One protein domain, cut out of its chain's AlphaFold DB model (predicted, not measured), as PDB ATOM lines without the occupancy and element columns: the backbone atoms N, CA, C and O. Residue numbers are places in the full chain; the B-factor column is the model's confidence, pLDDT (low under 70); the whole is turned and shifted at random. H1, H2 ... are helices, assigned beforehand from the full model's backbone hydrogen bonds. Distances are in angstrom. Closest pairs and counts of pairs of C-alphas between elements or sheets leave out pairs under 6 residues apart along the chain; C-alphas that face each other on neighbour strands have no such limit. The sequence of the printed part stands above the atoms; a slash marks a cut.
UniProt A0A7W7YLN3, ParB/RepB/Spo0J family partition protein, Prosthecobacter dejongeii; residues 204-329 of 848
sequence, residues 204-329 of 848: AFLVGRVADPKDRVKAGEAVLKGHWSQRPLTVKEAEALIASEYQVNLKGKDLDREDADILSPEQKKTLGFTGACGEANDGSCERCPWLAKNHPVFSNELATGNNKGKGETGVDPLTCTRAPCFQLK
ATOM      1  N   ALA A 204      34.395  -4.565 -42.514       90.19
ATOM      2  CA  ALA A 204      33.302  -3.612 -42.347       90.19
ATOM      3  C   ALA A 204      33.756  -2.324 -41.630       90.19
ATOM      4  O   ALA A 204      33.434  -1.224 -42.070       90.19
ATOM      5  N   PHE A 205      34.604  -2.431 -40.600       85.94
ATOM      6  CA  PHE A 205      35.189  -1.254 -39.948       85.94
ATOM      7  C   PHE A 205      36.065  -0.401 -40.868       85.94
ATOM      8  O   PHE A 205      36.163   0.805 -40.653       85.94
ATOM      9  N   LEU A 206      36.751  -0.993 -41.848       86.56
ATOM     10  CA  LEU A 206      37.580  -0.217 -42.774       86.56
ATOM     11  C   LEU A 206      36.704   0.620 -43.702       86.56
ATOM     12  O   LEU A 206      36.992   1.798 -43.901       86.56
ATOM     13  N   VAL A 207      35.617   0.028 -44.206       89.94
ATOM     14  CA  VAL A 207      34.632   0.726 -45.042       89.94
ATOM     15  C   VAL A 207      33.923   1.811 -44.230       89.94
ATOM     16  O   VAL A 207      33.869   2.952 -44.673       89.94
ATOM     17  N   GLY A 208      33.457   1.510 -43.013       85.38
ATOM     18  CA  GLY A 208      32.744   2.471 -42.157       85.38
ATOM     19  C   GLY A 208      33.556   3.724 -41.808       85.38
ATOM     20  O   GLY A 208      32.993   4.799 -41.636       85.38
ATOM     21  N   ARG A 209      34.891   3.621 -41.783       80.50
ATOM     22  CA  ARG A 209      35.798   4.756 -41.534       80.50
ATOM     23  C   ARG A 209      35.960   5.710 -42.716       80.50
ATOM     24  O   ARG A 209      36.507   6.791 -42.525       80.50
ATOM     25  N   VAL A 210      35.542   5.330 -43.924       85.38
ATOM     26  CA  VAL A 210      35.634   6.213 -45.095       85.38
ATOM     27  C   VAL A 210      34.707   7.411 -44.882       85.38
ATOM     28  O   VAL A 210      33.505   7.246 -44.662       85.38
ATOM     29  N   ALA A 211      35.281   8.616 -44.908       77.88
ATOM     30  CA  ALA A 211      34.604   9.849 -44.512       77.88
ATOM     31  C   ALA A 211      33.480  10.261 -45.477       77.88
ATOM     32  O   ALA A 211      32.375  10.563 -45.034       77.88
ATOM     33  N   ASP A 212      33.756  10.269 -46.786       82.06
ATOM     34  CA  ASP A 212      32.778  10.663 -47.803       82.06
ATOM     35  C   ASP A 212      31.786   9.509 -48.058       82.06
ATOM     36  O   ASP A 212      32.214   8.410 -48.431       82.06
ATOM     37  N   PRO A 213      30.463   9.725 -47.907       85.44
ATOM     38  CA  PRO A 213      29.452   8.703 -48.175       85.44
ATOM     39  C   PRO A 213      29.514   8.111 -49.590       85.44
ATOM     40  O   PRO A 213      29.273   6.916 -49.764       85.44
ATOM     41  N   LYS A 214      29.845   8.912 -50.613       87.75
ATOM     42  CA  LYS A 214      29.940   8.429 -52.002       87.75
ATOM     43  C   LYS A 214      31.094   7.455 -52.161       87.75
ATOM     44  O   LYS A 214      30.945   6.410 -52.790       87.75
ATOM     45  N   ASP A 215      32.234   7.792 -51.578       87.94
ATOM     46  CA  ASP A 215      33.420   6.950 -51.625       87.94
ATOM     47  C   ASP A 215      33.282   5.732 -50.714       87.94
ATOM     48  O   ASP A 215      33.736   4.651 -51.072       87.94
ATOM     49  N   ARG A 216      32.547   5.847 -49.603       91.12
ATOM     50  CA  ARG A 216      32.175   4.711 -48.751       91.12
ATOM     51  C   ARG A 216      31.350   3.669 -49.508       91.12
ATOM     52  O   ARG A 216      31.589   2.473 -49.349       91.12
ATOM     53  N   VAL A 217      30.409   4.104 -50.351       92.44
ATOM     54  CA  VAL A 217      29.639   3.202 -51.226       92.44
ATOM     55  C   VAL A 217      30.556   2.509 -52.231       92.44
ATOM     56  O   VAL A 217      30.517   1.283 -52.322       92.44
ATOM     57  N   LYS A 218      31.424   3.254 -52.927       91.62
ATOM     58  CA  LYS A 218      32.383   2.671 -53.885       91.62
ATOM     59  C   LYS A 218      33.335   1.677 -53.220       91.62
ATOM     60  O   LYS A 218      33.495   0.570 -53.722       91.62
ATOM     61  N   ALA A 219      33.902   2.039 -52.068       91.31
ATOM     62  CA  ALA A 219      34.773   1.172 -51.284       91.31
ATOM     63  C   ALA A 219      34.038  -0.105 -50.860       91.31
ATOM     64  O   ALA A 219      34.578  -1.200 -50.990       91.31
ATOM     65  N   GLY A 220      32.782   0.017 -50.419       91.75
ATOM     66  CA  GLY A 220      31.925  -1.121 -50.100       91.75
ATOM     67  C   GLY A 220      31.708  -2.060 -51.289       91.75
ATOM     68  O   GLY A 220      31.866  -3.271 -51.154       91.75
ATOM     69  N   GLU A 221      31.394  -1.521 -52.467       91.12
ATOM     70  CA  GLU A 221      31.229  -2.326 -53.683       91.12
ATOM     71  C   GLU A 221      32.530  -2.998 -54.132       91.12
ATOM     72  O   GLU A 221      32.510  -4.166 -54.523       91.12
ATOM     73  N   ALA A 222      33.653  -2.285 -54.067       90.19
ATOM     74  CA  ALA A 222      34.961  -2.809 -54.447       90.19
ATOM     75  C   ALA A 222      35.410  -3.945 -53.514       90.19
ATOM     76  O   ALA A 222      35.861  -4.995 -53.974       90.19
ATOM     77  N   VAL A 223      35.197  -3.778 -52.205       91.25
ATOM     78  CA  VAL A 223      35.477  -4.805 -51.194       91.25
ATOM     79  C   VAL A 223      34.638  -6.063 -51.408       91.25
ATOM     80  O   VAL A 223      35.149  -7.163 -51.214       91.25
ATOM     81  N   LEU A 224      33.374  -5.934 -51.817       88.88
ATOM     82  CA  LEU A 224      32.499  -7.089 -52.041       88.88
ATOM     83  C   LEU A 224      32.781  -7.823 -53.360       88.88
ATOM     84  O   LEU A 224      32.626  -9.039 -53.409       88.88
ATOM     85  N   LYS A 225      33.185  -7.112 -54.421       83.06
ATOM     86  CA  LYS A 225      33.463  -7.711 -55.740       83.06
ATOM     87  C   LYS A 225      34.762  -8.520 -55.777       83.06
ATOM     88  O   LYS A 225      34.846  -9.497 -56.521       83.06
ATOM     89  N   GLY A 226      35.758  -8.096 -55.003       70.12
ATOM     90  CA  GLY A 226      37.096  -8.670 -55.043       70.12
ATOM     91  C   GLY A 226      37.874  -8.348 -56.316       70.12
ATOM     92  O   GLY A 226      37.335  -7.845 -57.301       70.12
ATOM     93  N   HIS A 227      39.168  -8.664 -56.305       54.75
ATOM     94  CA  HIS A 227      40.016  -8.591 -57.493       54.75
ATOM     95  C   HIS A 227      40.071  -9.993 -58.123       54.75
ATOM     96  O   HIS A 227      40.458 -10.956 -57.457       54.75
ATOM     97  N   TRP A 228      39.611 -10.116 -59.374       47.00
ATOM     98  CA  TRP A 228      39.608 -11.327 -60.226       47.00
ATOM     99  C   TRP A 228      38.802 -12.553 -59.761       47.00
ATOM    100  O   TRP A 228      38.478 -13.403 -60.582       47.00
ATOM    101  N   SER A 229      38.445 -12.655 -58.483       54.03
ATOM    102  CA  SER A 229      38.031 -13.918 -57.854       54.03
ATOM    103  C   SER A 229      36.535 -14.029 -57.527       54.03
ATOM    104  O   SER A 229      36.125 -15.027 -56.946       54.03
ATOM    105  N   GLN A 230      35.716 -13.023 -57.872       64.25
ATOM    106  CA  GLN A 230      34.277 -12.921 -57.539       64.25
ATOM    107  C   GLN A 230      33.927 -13.142 -56.048       64.25
ATOM    108  O   GLN A 230      32.755 -13.255 -55.692       64.25
ATOM    109  N   ARG A 231      34.933 -13.187 -55.165       79.94
ATOM    110  CA  ARG A 231      34.798 -13.285 -53.710       79.94
ATOM    111  C   ARG A 231      35.046 -11.920 -53.070       79.94
ATOM    112  O   ARG A 231      35.806 -11.128 -53.624       79.94
ATOM    113  N   PRO A 232      34.525 -11.668 -51.863       84.75
ATOM    114  CA  PRO A 232      34.927 -10.502 -51.093       84.75
ATOM    115  C   PRO A 232      36.440 -10.470 -50.833       84.75
ATOM    116  O   PRO A 232      37.099 -11.511 -50.699       84.75
ATOM    117  N   LEU A 233      36.990  -9.261 -50.735       85.25
ATOM    118  CA  LEU A 233      38.383  -9.043 -50.365       85.25
ATOM    119  C   LEU A 233      38.657  -9.548 -48.946       85.25
ATOM    120  O   LEU A 233      37.861  -9.374 -48.020       85.25
ATOM    121  N   THR A 234      39.840 -10.128 -48.767       87.00
ATOM    122  CA  THR A 234      40.382 -10.413 -47.443       87.00
ATOM    123  C   THR A 234      40.654  -9.111 -46.699       87.00
ATOM    124  O   THR A 234      40.766  -8.030 -47.275       87.00
ATOM    125  N   VAL A 235      40.837  -9.227 -45.388       83.94
ATOM    126  CA  VAL A 235      41.192  -8.103 -44.522       83.94
ATOM    127  C   VAL A 235      42.412  -7.328 -45.044       83.94
ATOM    128  O   VAL A 235      42.363  -6.104 -45.097       83.94
ATOM    129  N   LYS A 236      43.485  -8.023 -45.448       83.44
ATOM    130  CA  LYS A 236      44.720  -7.386 -45.941       83.44
ATOM    131  C   LYS A 236      44.504  -6.687 -47.284       83.44
ATOM    132  O   LYS A 236      44.968  -5.567 -47.472       83.44
ATOM    133  N   GLU A 237      43.779  -7.331 -48.198       86.88
ATOM    134  CA  GLU A 237      43.453  -6.758 -49.509       86.88
ATOM    135  C   GLU A 237      42.563  -5.509 -49.362       86.88
ATOM    136  O   GLU A 237      42.825  -4.484 -49.986       86.88
ATOM    137  N   ALA A 238      41.554  -5.562 -48.487       87.50
ATOM    138  CA  ALA A 238      40.684  -4.427 -48.193       87.50
ATOM    139  C   ALA A 238      41.447  -3.268 -47.526       87.50
ATOM    140  O   ALA A 238      41.200  -2.110 -47.855       87.50
ATOM    141  N   GLU A 239      42.395  -3.556 -46.622       86.38
ATOM    142  CA  GLU A 239      43.283  -2.533 -46.047       86.38
ATOM    143  C   GLU A 239      44.120  -1.842 -47.125       86.38
ATOM    144  O   GLU A 239      44.186  -0.613 -47.133       86.38
ATOM    145  N   ALA A 240      44.718  -2.600 -48.047       86.69
ATOM    146  CA  ALA A 240      45.527  -2.049 -49.134       86.69
ATOM    147  C   ALA A 240      44.693  -1.199 -50.110       86.69
ATOM    148  O   ALA A 240      45.090  -0.085 -50.459       86.69
ATOM    149  N   LEU A 241      43.511  -1.681 -50.499       89.31
ATOM    150  CA  LEU A 241      42.582  -0.941 -51.353       89.31
ATOM    151  C   LEU A 241      42.167   0.384 -50.699       89.31
ATOM    152  O   LEU A 241      42.287   1.450 -51.294       89.31
ATOM    153  N   ILE A 242      41.730   0.330 -49.439       89.31
ATOM    154  CA  ILE A 242      41.267   1.521 -48.722       89.31
ATOM    155  C   ILE A 242      42.405   2.520 -48.512       89.31
ATOM    156  O   ILE A 242      42.186   3.720 -48.686       89.31
ATOM    157  N   ALA A 243      43.611   2.024 -48.215       85.25
ATOM    158  CA  ALA A 243      44.821   2.829 -48.074       85.25
ATOM    159  C   ALA A 243      45.241   3.549 -49.365       85.25
ATOM    160  O   ALA A 243      45.791   4.650 -49.306       85.25
ATOM    161  N   SER A 244      45.029   2.913 -50.518       83.31
ATOM    162  CA  SER A 244      45.492   3.409 -51.817       83.31
ATOM    163  C   SER A 244      44.498   4.360 -52.483       83.31
ATOM    164  O   SER A 244      44.910   5.394 -53.001       83.31
ATOM    165  N   GLU A 245      43.201   4.059 -52.430       86.06
ATOM    166  CA  GLU A 245      42.193   4.789 -53.208       86.06
ATOM    167  C   GLU A 245      41.396   5.813 -52.395       86.06
ATOM    168  O   GLU A 245      40.970   6.830 -52.943       86.06
ATOM    169  N   TYR A 246      41.209   5.583 -51.093       88.12
ATOM    170  CA  TYR A 246      40.219   6.326 -50.310       88.12
ATOM    171  C   TYR A 246      40.853   7.158 -49.190       88.12
ATOM    172  O   TYR A 246      40.762   8.384 -49.199       88.12
ATOM    173  N   GLN A 247      41.545   6.532 -48.237       87.62
ATOM    174  CA  GLN A 247      42.106   7.227 -47.072       87.62
ATOM    175  C   GLN A 247      43.460   6.664 -46.659       87.62
ATOM    176  O   GLN A 247      43.681   5.467 -46.740       87.62
ATOM    177  N   VAL A 248      44.348   7.493 -46.117       87.69
ATOM    178  CA  VAL A 248      45.681   7.057 -45.676       87.69
ATOM    179  C   VAL A 248      46.030   7.653 -44.318       87.69
ATOM    180  O   VAL A 248      45.845   8.845 -44.084       87.69
ATOM    181  N   ASN A 249      46.564   6.839 -43.406       86.75
ATOM    182  CA  ASN A 249      47.139   7.354 -42.164       86.75
ATOM    183  C   ASN A 249      48.568   7.855 -42.435       86.75
ATOM    184  O   ASN A 249      49.425   7.088 -42.882       86.75
ATOM    185  N   LEU A 250      48.816   9.141 -42.171       86.31
ATOM    186  CA  LEU A 250      50.111   9.788 -42.406       86.31
ATOM    187  C   LEU A 250      51.158   9.478 -41.323       86.31
ATOM    188  O   LEU A 250      52.328   9.829 -41.473       86.31
ATOM    189  N   LYS A 251      50.775   8.827 -40.222       83.31
ATOM    190  CA  LYS A 251      51.688   8.486 -39.130       83.31
ATOM    191  C   LYS A 251      52.793   7.541 -39.613       83.31
ATOM    192  O   LYS A 251      52.520   6.473 -40.155       83.31
ATOM    193  N   GLY A 252      54.047   7.931 -39.383       79.75
ATOM    194  CA  GLY A 252      55.222   7.147 -39.778       79.75
ATOM    195  C   GLY A 252      55.500   7.131 -41.285       79.75
ATOM    196  O   GLY A 252      56.337   6.349 -41.727       79.75
ATOM    197  N   LYS A 253      54.811   7.963 -42.081       84.75
ATOM    198  CA  LYS A 253      55.132   8.151 -43.499       84.75
ATOM    199  C   LYS A 253      56.302   9.121 -43.646       84.75
ATOM    200  O   LYS A 253      56.387  10.111 -42.927       84.75
ATOM    201  N   ASP A 254      57.187   8.817 -44.589       81.88
ATOM    202  CA  ASP A 254      58.369   9.615 -44.929       81.88
ATOM    203  C   ASP A 254      57.971  10.821 -45.798       81.88
ATOM    204  O   ASP A 254      58.307  10.905 -46.976       81.88
ATOM    205  N   LEU A 255      57.157  11.703 -45.214       84.94
ATOM    206  CA  LEU A 255      56.608  12.911 -45.818       84.94
ATOM    207  C   LEU A 255      56.680  14.037 -44.783       84.94
ATOM    208  O   LEU A 255      56.082  13.915 -43.708       84.94
ATOM    209  N   ASP A 256      57.352  15.140 -45.116       86.25
ATOM    210  CA  ASP A 256      57.227  16.358 -44.319       86.25
ATOM    211  C   ASP A 256      55.825  16.946 -44.528       86.25
ATOM    212  O   ASP A 256      55.369  17.171 -45.649       86.25
ATOM    213  N   ARG A 257      55.092  17.124 -43.430       87.31
ATOM    214  CA  ARG A 257      53.694  17.563 -43.470       87.31
ATOM    215  C   ARG A 257      53.566  19.075 -43.604       87.31
ATOM    216  O   ARG A 257      52.495  19.527 -44.015       87.31
ATOM    217  N   GLU A 258      54.606  19.824 -43.252       85.75
ATOM    218  CA  GLU A 258      54.636  21.285 -43.361       85.75
ATOM    219  C   GLU A 258      55.064  21.750 -44.751       85.75
ATOM    220  O   GLU A 258      54.690  22.848 -45.164       85.75
ATOM    221  N   ASP A 259      55.776  20.897 -45.489       84.00
ATOM    222  CA  ASP A 259      56.227  21.194 -46.840       84.00
ATOM    223  C   ASP A 259      55.030  21.351 -47.795       84.00
ATOM    224  O   ASP A 259      54.299  20.408 -48.130       84.00
ATOM    225  N   ALA A 260      54.809  22.598 -48.201       81.75
ATOM    226  CA  ALA A 260      53.770  22.977 -49.140       81.75
ATOM    227  C   ALA A 260      54.238  22.858 -50.597       81.75
ATOM    228  O   ALA A 260      53.393  22.821 -51.489       81.75
ATOM    229  N   ASP A 261      55.542  22.790 -50.867       81.81
ATOM    230  CA  ASP A 261      56.130  22.947 -52.204       81.81
ATOM    231  C   ASP A 261      56.466  21.622 -52.897       81.81
ATOM    232  O   ASP A 261      56.980  21.606 -54.015       81.81
ATOM    233  N   ILE A 262      56.050  20.502 -52.299       85.31
ATOM    234  CA  ILE A 262      56.117  19.159 -52.897       85.31
ATOM    235  C   ILE A 262      55.394  19.101 -54.254       85.31
ATOM    236  O   ILE A 262      55.831  18.410 -55.171       85.31
ATOM    237  N   LEU A 263      54.265  19.804 -54.387       83.75
ATOM    238  CA  LEU A 263      53.435  19.787 -55.593       83.75
ATOM    239  C   LEU A 263      53.710  21.007 -56.474       83.75
ATOM    240  O   LEU A 263      53.801  22.132 -55.981       83.75
ATOM    241  N   SER A 264      53.734  20.811 -57.794       82.88
ATOM    242  CA  SER A 264      53.828  21.921 -58.750       82.88
ATOM    243  C   SER A 264      52.607  22.857 -58.669       82.88
ATOM    244  O   SER A 264      51.515  22.420 -58.283       82.88
ATOM    245  N   PRO A 265      52.722  24.135 -59.084       82.31
ATOM    246  CA  PRO A 265      51.592  25.071 -59.096       82.31
ATOM    247  C   PRO A 265      50.372  24.563 -59.887       82.31
ATOM    248  O   PRO A 265      49.227  24.792 -59.494       82.31
ATOM    249  N   GLU A 266      50.604  23.827 -60.975       82.50
ATOM    250  CA  GLU A 266      49.555  23.221 -61.805       82.50
ATOM    251  C   GLU A 266      48.851  22.061 -61.087       82.50
ATOM    252  O   GLU A 266      47.618  21.982 -61.088       82.50
ATOM    253  N   GLN A 267      49.610  21.198 -60.403       83.62
ATOM    254  CA  GLN A 267      49.057  20.125 -59.572       83.62
ATOM    255  C   GLN A 267      48.288  20.686 -58.374       83.62
ATOM    256  O   GLN A 267      47.194  20.205 -58.079       83.62
ATOM    257  N   LYS A 268      48.804  21.740 -57.721       81.94
ATOM    258  CA  LYS A 268      48.105  22.445 -56.635       81.94
ATOM    259  C   LYS A 268      46.734  22.936 -57.105       81.94
ATOM    260  O   LYS A 268      45.718  22.609 -56.493       81.94
ATOM    261  N   LYS A 269      46.693  23.619 -58.254       82.19
ATOM    262  CA  LYS A 269      45.453  24.105 -58.873       82.19
ATOM    263  C   LYS A 269      44.492  22.968 -59.232       82.19
ATOM    264  O   LYS A 269      43.302  23.069 -58.945       82.19
ATOM    265  N   THR A 270      44.998  21.882 -59.813       83.88
ATOM    266  CA  THR A 270      44.196  20.704 -60.199       83.88
ATOM    267  C   THR A 270      43.578  20.012 -58.985       83.88
ATOM    268  O   THR A 270      42.435  19.565 -59.020       83.88
ATOM    269  N   LEU A 271      44.313  19.966 -57.873       79.75
ATOM    270  CA  LEU A 271      43.834  19.407 -56.615       79.75
ATOM    271  C   LEU A 271      42.943  20.383 -55.827       79.75
ATOM    272  O   LEU A 271      42.377  19.979 -54.814       79.75
ATOM    273  N   GLY A 272      42.752  21.618 -56.300       78.44
ATOM    274  CA  GLY A 272      41.893  22.615 -55.656       78.44
ATOM    275  C   GLY A 272      42.544  23.324 -54.468       78.44
ATOM    276  O   GLY A 272      41.835  23.882 -53.634       78.44
ATOM    277  N   PHE A 273      43.875  23.307 -54.370       81.75
ATOM    278  CA  PHE A 273      44.610  24.131 -53.414       81.75
ATOM    279  C   PHE A 273      44.661  25.573 -53.934       81.75
ATOM    280  O   PHE A 273      45.234  25.839 -54.992       81.75
ATOM    281  N   THR A 274      44.017  26.493 -53.212       76.19
ATOM    282  CA  THR A 274      43.900  27.914 -53.587       76.19
ATOM    283  C   THR A 274      44.595  28.866 -52.611       76.19
ATOM    284  O   THR A 274      44.550  30.071 -52.838       76.19
ATOM    285  N   GLY A 275      45.180  28.358 -51.519       68.69
ATOM    286  CA  GLY A 275      45.843  29.177 -50.499       68.69
ATOM    287  C   GLY A 275      47.256  29.588 -50.907       68.69
ATOM    288  O   GLY A 275      47.946  28.838 -51.604       68.69
ATOM    289  N   ALA A 276      47.701  30.770 -50.473       68.50
ATOM    290  CA  ALA A 276      49.108  31.150 -50.578       68.50
ATOM    291  C   ALA A 276      49.958  30.385 -49.547       68.50
ATOM    292  O   ALA A 276      49.432  29.866 -48.568       68.50
ATOM    293  N   CYS A 277      51.279  30.309 -49.749       67.00
ATOM    294  CA  CYS A 277      52.186  29.623 -48.818       67.00
ATOM    295  C   CYS A 277      51.991  30.126 -47.375       67.00
ATOM    296  O   CYS A 277      52.060  31.329 -47.127       67.00
ATOM    297  N   GLY A 278      51.733  29.211 -46.434       63.16
ATOM    298  CA  GLY A 278      51.452  29.550 -45.036       63.16
ATOM    299  C   GLY A 278      49.967  29.696 -44.689       63.16
ATOM    300  O   GLY A 278      49.629  29.708 -43.506       63.16
ATOM    301  N   GLU A 279      49.075  29.763 -45.680       73.56
ATOM    302  CA  GLU A 279      47.626  29.859 -45.481       73.56
ATOM    303  C   GLU A 279      46.945  28.477 -45.444       73.56
ATOM    304  O   GLU A 279      47.540  27.435 -45.734       73.56
ATOM    305  N   ALA A 280      45.660  28.445 -45.078       70.38
ATOM    306  CA  ALA A 280      44.849  27.242 -45.249       70.38
ATOM    307  C   ALA A 280      44.768  26.884 -46.742       70.38
ATOM    308  O   ALA A 280      44.562  27.763 -47.575       70.38
ATOM    309  N   ASN A 281      44.878  25.595 -47.081       74.81
ATOM    310  CA  ASN A 281      44.925  25.116 -48.473       74.81
ATOM    311  C   ASN A 281      46.156  25.547 -49.289       74.81
ATOM    312  O   ASN A 281      46.073  25.590 -50.515       74.81
ATOM    313  N   ASP A 282      47.292  25.819 -48.649       80.06
ATOM    314  CA  ASP A 282      48.566  26.128 -49.323       80.06
ATOM    315  C   ASP A 282      49.228  24.930 -50.034       80.06
ATOM    316  O   ASP A 282      50.178  25.083 -50.807       80.06
ATOM    317  N   GLY A 283      48.713  23.727 -49.779       79.94
ATOM    318  CA  GLY A 283      49.253  22.466 -50.275       79.94
ATOM    319  C   GLY A 283      49.999  21.662 -49.213       79.94
ATOM    320  O   GLY A 283      50.268  20.489 -49.462       79.94
ATOM    321  N   SER A 284      50.263  22.207 -48.018       86.81
ATOM    322  CA  SER A 284      50.810  21.451 -46.880       86.81
ATOM    323  C   SER A 284      49.795  20.424 -46.366       86.81
ATOM    324  O   SER A 284      48.582  20.617 -46.463       86.81
ATOM    325  N   CYS A 285      50.262  19.292 -45.830       88.00
ATOM    326  CA  CYS A 285      49.370  18.318 -45.187       88.00
ATOM    327  C   CYS A 285      48.881  18.816 -43.822       88.00
ATOM    328  O   CYS A 285      47.761  18.501 -43.427       88.00
ATOM    329  N   GLU A 286      49.696  19.593 -43.108       86.88
ATOM    330  CA  GLU A 286      49.410  20.039 -41.743       86.88
ATOM    331  C   GLU A 286      48.228  21.023 -41.672       86.88
ATOM    332  O   GLU A 286      47.387  20.895 -40.779       86.88
ATOM    333  N   ARG A 287      48.108  21.937 -42.649       84.75
ATOM    334  CA  ARG A 287      47.001  22.911 -42.783       84.75
ATOM    335  C   ARG A 287      45.923  22.479 -43.789       84.75
ATOM    336  O   ARG A 287      45.090  23.279 -44.213       84.75
ATOM    337  N   CYS A 288      45.943  21.212 -44.192       85.44
ATOM    338  CA  CYS A 288      45.012  20.657 -45.168       85.44
ATOM    339  C   CYS A 288      43.626  20.424 -44.542       85.44
ATOM    340  O   CYS A 288      43.560  19.745 -43.517       85.44
ATOM    341  N   PRO A 289      42.513  20.870 -45.156       84.31
ATOM    342  CA  PRO A 289      41.160  20.621 -44.655       84.31
ATOM    343  C   PRO A 289      40.721  19.165 -44.841       84.31
ATOM    344  O   PRO A 289      39.779  18.723 -44.199       84.31
ATOM    345  N   TRP A 290      41.397  18.399 -45.703       85.88
ATOM    346  CA  TRP A 290      41.130  16.970 -45.910       85.88
ATOM    347  C   TRP A 290      41.841  16.065 -44.890       85.88
ATOM    348  O   TRP A 290      41.679  14.842 -44.926       85.88
ATOM    349  N   LEU A 291      42.640  16.638 -43.985       87.00
ATOM    350  CA  LEU A 291      43.232  15.923 -42.858       87.00
ATOM    351  C   LEU A 291      42.219  15.846 -41.713       87.00
ATOM    352  O   LEU A 291      41.644  16.868 -41.357       87.00
ATOM    353  N   ALA A 292      42.033  14.668 -41.111       82.00
ATOM    354  CA  ALA A 292      40.965  14.420 -40.142       82.00
ATOM    355  C   ALA A 292      40.882  15.480 -39.031       82.00
ATOM    356  O   ALA A 292      39.803  16.000 -38.773       82.00
ATOM    357  N   LYS A 293      42.013  15.887 -38.446       81.00
ATOM    358  CA  LYS A 293      42.046  16.927 -37.399       81.00
ATOM    359  C   LYS A 293      41.527  18.312 -37.824       81.00
ATOM    360  O   LYS A 293      41.109  19.082 -36.971       81.00
ATOM    361  N   ASN A 294      41.569  18.621 -39.120       81.94
ATOM    362  CA  ASN A 294      41.125  19.892 -39.700       81.94
ATOM    363  C   ASN A 294      39.794  19.748 -40.458       81.94
ATOM    364  O   ASN A 294      39.259  20.734 -40.966       81.94
ATOM    365  N   HIS A 295      39.289  18.523 -40.600       77.19
ATOM    366  CA  HIS A 295      38.148  18.227 -41.448       77.19
ATOM    367  C   HIS A 295      36.836  18.589 -40.733       77.19
ATOM    368  O   HIS A 295      36.634  18.144 -39.600       77.19
ATOM    369  N   PRO A 296      35.900  19.312 -41.379       71.44
ATOM    370  CA  PRO A 296      34.667  19.777 -40.733       71.44
ATOM    371  C   PRO A 296      33.791  18.664 -40.149       71.44
ATOM    372  O   PRO A 296      33.091  18.879 -39.168       71.44
ATOM    373  N   VAL A 297      33.825  17.467 -40.747       67.50
ATOM    374  CA  VAL A 297      33.051  16.315 -40.246       67.50
ATOM    375  C   VAL A 297      33.619  15.793 -38.925       67.50
ATOM    376  O   VAL A 297      32.858  15.366 -38.072       67.50
ATOM    377  N   PHE A 298      34.937  15.876 -38.723       66.25
ATOM    378  CA  PHE A 298      35.608  15.300 -37.553       66.25
ATOM    379  C   PHE A 298      35.985  16.349 -36.494       66.25
ATOM    380  O   PHE A 298      36.417  15.990 -35.399       66.25
ATOM    381  N   SER A 299      35.817  17.644 -36.788       57.69
ATOM    382  CA  SER A 299      36.281  18.746 -35.935       57.69
ATOM    383  C   SER A 299      35.618  18.773 -34.555       57.69
ATOM    384  O   SER A 299      36.273  19.103 -33.571       57.69
ATOM    385  N   ASN A 300      34.341  18.393 -34.460       48.44
ATOM    386  CA  ASN A 300      33.605  18.378 -33.190       48.44
ATOM    387  C   ASN A 300      33.849  17.098 -32.377       48.44
ATOM    388  O   ASN A 300      33.791  17.127 -31.153       48.44
ATOM    389  N   GLU A 301      34.143  15.987 -33.050       50.38
ATOM    390  CA  GLU A 301      34.272  14.662 -32.434       50.38
ATOM    391  C   GLU A 301      35.714  14.351 -31.979       50.38
ATOM    392  O   GLU A 301      35.952  13.475 -31.146       50.38
ATOM    393  N   LEU A 302      36.703  15.079 -32.513       51.34
ATOM    394  CA  LEU A 302      38.107  14.999 -32.093       51.34
ATOM    395  C   LEU A 302      38.448  15.932 -30.917       51.34
ATOM    396  O   LEU A 302      39.494  15.756 -30.293       51.34
ATOM    397  N   ALA A 303      37.577  16.894 -30.591       38.22
ATOM    398  CA  ALA A 303      37.803  17.912 -29.560       38.22
ATOM    399  C   ALA A 303      37.517  17.437 -28.118       38.22
ATOM    400  O   ALA A 303      37.905  18.104 -27.162       38.22
ATOM    401  N   THR A 304      36.851  16.294 -27.945       43.47
ATOM    402  CA  THR A 304      36.317  15.811 -26.657       43.47
ATOM    403  C   THR A 304      37.141  14.689 -26.004       43.47
ATOM    404  O   THR A 304      36.774  14.194 -24.941       43.47
ATOM    405  N   GLY A 305      38.279  14.289 -26.590       41.88
ATOM    406  CA  GLY A 305      39.118  13.186 -26.094       41.88
ATOM    407  C   GLY A 305      40.396  13.620 -25.360       41.88
ATOM    408  O   GLY A 305      41.123  14.502 -25.813       41.88
ATOM    409  N   ASN A 306      40.737  12.940 -24.258       38.56
ATOM    410  CA  ASN A 306      42.002  13.132 -23.533       38.56
ATOM    411  C   ASN A 306      43.224  12.730 -24.393       38.56
ATOM    412  O   ASN A 306      43.564  11.554 -24.487       38.56
ATOM    413  N   ASN A 307      43.890  13.716 -25.007       38.81
ATOM    414  CA  ASN A 307      45.329  13.848 -25.324       38.81
ATOM    415  C   ASN A 307      46.201  12.617 -25.697       38.81
ATOM    416  O   ASN A 307      47.422  12.664 -25.548       38.81
ATOM    417  N   LYS A 308      45.645  11.536 -26.255       40.31
ATOM    418  CA  LYS A 308      46.423  10.422 -26.849       40.31
ATOM    419  C   LYS A 308      45.973  10.024 -28.260       40.31
ATOM    420  O   LYS A 308      46.178   8.892 -28.689       40.31
ATOM    421  N   GLY A 309      45.431  10.981 -29.015       40.59
ATOM    422  CA  GLY A 309      45.354  10.886 -30.478       40.59
ATOM    423  C   GLY A 309      44.256   9.986 -31.044       40.59
ATOM    424  O   GLY A 309      44.376   9.547 -32.181       40.59
ATOM    425  N   LYS A 310      43.188   9.724 -30.294       42.19
ATOM    426  CA  LYS A 310      41.927   9.201 -30.831       42.19
ATOM    427  C   LYS A 310      40.806   9.908 -30.086       42.19
ATOM    428  O   LYS A 310      40.690   9.754 -28.873       42.19
ATOM    429  N   GLY A 311      40.077  10.776 -30.782       45.53
ATOM    430  CA  GLY A 311      38.870  11.382 -30.227       45.53
ATOM    431  C   GLY A 311      37.753  10.354 -30.080       45.53
ATOM    432  O   GLY A 311      37.957   9.157 -30.293       45.53
ATOM    433  N   GLU A 312      36.551  10.835 -29.782       43.81
ATOM    434  CA  GLU A 312      35.345  10.018 -29.618       43.81
ATOM    435  C   GLU A 312      35.031   9.146 -30.855       43.81
ATOM    436  O   GLU A 312      34.361   8.133 -30.750       43.81
ATOM    437  N   THR A 313      35.588   9.433 -32.030       49.66
ATOM    438  CA  THR A 313      35.363   8.654 -33.263       49.66
ATOM    439  C   THR A 313      36.268   7.446 -33.466       49.66
ATOM    440  O   THR A 313      36.011   6.626 -34.350       49.66
ATOM    441  N   GLY A 314      37.371   7.327 -32.722       54.06
ATOM    442  CA  GLY A 314      38.380   6.294 -32.982       54.06
ATOM    443  C   GLY A 314      39.105   6.432 -34.337       54.06
ATOM    444  O   GLY A 314      39.781   5.486 -34.764       54.06
ATOM    445  N   VAL A 315      38.974   7.582 -35.015       65.81
ATOM    446  CA  VAL A 315      39.744   7.964 -36.213       65.81
ATOM    447  C   VAL A 315      41.017   8.693 -35.772       65.81
ATOM    448  O   VAL A 315      40.978   9.556 -34.897       65.81
ATOM    449  N   ASP A 316      42.160   8.336 -36.362       74.62
ATOM    450  CA  ASP A 316      43.437   8.996 -36.063       74.62
ATOM    451  C   ASP A 316      43.422  10.429 -36.645       74.62
ATOM    452  O   ASP A 316      43.126  10.577 -37.838       74.62
ATOM    453  N   PRO A 317      43.758  11.475 -35.863       78.88
ATOM    454  CA  PRO A 317      43.846  12.864 -36.321       78.88
ATOM    455  C   PRO A 317      44.722  13.067 -37.566       78.88
ATOM    456  O   PRO A 317      44.538  14.042 -38.296       78.88
ATOM    457  N   LEU A 318      45.671  12.157 -37.817       85.62
ATOM    458  CA  LEU A 318      46.576  12.174 -38.969       85.62
ATOM    459  C   LEU A 318      46.058  11.383 -40.180       85.62
ATOM    460  O   LEU A 318      46.807  11.146 -41.129       85.62
ATOM    461  N   THR A 319      44.792  10.973 -40.172       86.00
ATOM    462  CA  THR A 319      44.169  10.298 -41.316       86.00
ATOM    463  C   THR A 319      43.825  11.316 -42.400       86.00
ATOM    464  O   THR A 319      43.023  12.224 -42.188       86.00
ATOM    465  N   CYS A 320      44.434  11.180 -43.576       88.31
ATOM    466  CA  CYS A 320      44.084  11.929 -44.774       88.31
ATOM    467  C   CYS A 320      42.932  11.227 -45.499       88.31
ATOM    468  O   CYS A 320      43.025  10.045 -45.818       88.31
ATOM    469  N   THR A 321      41.869  11.972 -45.796       87.00
ATOM    470  CA  THR A 321      40.664  11.474 -46.489       87.00
ATOM    471  C   THR A 321      40.783  11.485 -48.015       87.00
ATOM    472  O   THR A 321      39.812  11.215 -48.710       87.00
ATOM    473  N   ARG A 322      41.962  11.826 -48.551       86.50
ATOM    474  CA  ARG A 322      42.216  11.944 -49.991       86.50
ATOM    475  C   ARG A 322      43.491  11.203 -50.378       86.50
ATOM    476  O   ARG A 322      44.525  11.824 -50.642       86.50
ATOM    477  N   ALA A 323      43.416   9.876 -50.428       85.50
ATOM    478  CA  ALA A 323      44.561   9.029 -50.771       85.50
ATOM    479  C   ALA A 323      45.236   9.369 -52.124       85.50
ATOM    480  O   ALA A 323      46.469   9.431 -52.143       85.50
ATOM    481  N   PRO A 324      44.515   9.733 -53.212       84.75
ATOM    482  CA  PRO A 324      45.164  10.088 -54.481       84.75
ATOM    483  C   PRO A 324      46.096  11.305 -54.378       84.75
ATOM    484  O   PRO A 324      47.140  11.363 -55.021       84.75
ATOM    485  N   CYS A 325      45.767  12.280 -53.520       87.06
ATOM    486  CA  CYS A 325      46.647  13.424 -53.269       87.06
ATOM    487  C   CYS A 325      47.943  12.993 -52.574       87.06
ATOM    488  O   CYS A 325      49.002  13.555 -52.846       87.06
ATOM    489  N   PHE A 326      47.866  12.025 -51.659       88.62
ATOM    490  CA  PHE A 326      49.046  11.494 -50.987       88.62
ATOM    491  C   PHE A 326      49.944  10.729 -51.964       88.62
ATOM    492  O   PHE A 326      51.150  10.946 -51.947       88.62
ATOM    493  N   GLN A 327      49.371   9.914 -52.855       84.00
ATOM    494  CA  GLN A 327      50.136   9.214 -53.895       84.00
ATOM    495  C   GLN A 327      50.911  10.192 -54.786       84.00
ATOM    496  O   GLN A 327      52.123  10.050 -54.918       84.00
ATOM    497  N   LEU A 328      50.252  11.246 -55.278       85.94
ATOM    498  CA  LEU A 328      50.904  12.294 -56.074       85.94
ATOM    499  C   LEU A 328      52.046  12.992 -55.323       85.94
ATOM    500  O   LEU A 328      53.090  13.276 -55.902       85.94
ATOM    501  N   LYS A 329      51.866  13.267 -54.025       87.69
ATOM    502  CA  LYS A 329      52.924  13.858 -53.193       87.69
ATOM    503  C   LYS A 329      54.105  12.911 -53.009       87.69
ATOM    504  O   LYS A 329      55.243  13.357 -53.081       87.69
TER     505      LYS A 329
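Overview. This is residues 204 to 329 of the 848 residues of the protein "ParB/RepB/Spo0J family partition protein" of Prosthecobacter dejongeii (UniProt A0A7W7YLN3). With little regular structure, the domain is a helical hairpin, H2 and H3, with short H1 packed on both of its helices, at residues 216 to 220 of H2 and 238 to 242 of H3, and a larger part mostly of loops that holds H4 and H5. The printed part has 126 residues with five named helices, H1 to H5 in order, and no named strand; 43 residues, under half, are in named elements, class all helix. It is compact, radius of gyration of the C-alphas 15.5 A, spanning 47 by 39 by 26 A.

Along the chain. H1, residues 204 to 208, begins at C-alpha 204 (33.302, -3.612, -42.347). H2 is residues 213 to 225, 18.5 A; H3 235 to 246, 15.6 A; H4 265 to 270, 8.7 A. H5, 323 to 329, ends at C-alpha 329 (52.924, 13.858, -53.193).

Arrangement. The hub H3 touches H2, closest C-alphas Val 223 and Ala 238, 6.0 A, opposite ways at 37 degrees, only just steep. H1 touches both. H5 touches H3 residues 243 to 246 alone, closest C-alphas Tyr 246 and Ala 323, 5.1 A. H4 touches no helix. In H1 to H5 every O i to N i+4 pair is within hydrogen-bond range.

Size, cuts and confidence. The printed part has no cut. Links H3 to H4 and H4 to H5 are long. Residues 227 to 230, 275 to 278 and 297 to 315 have pLDDT under 70.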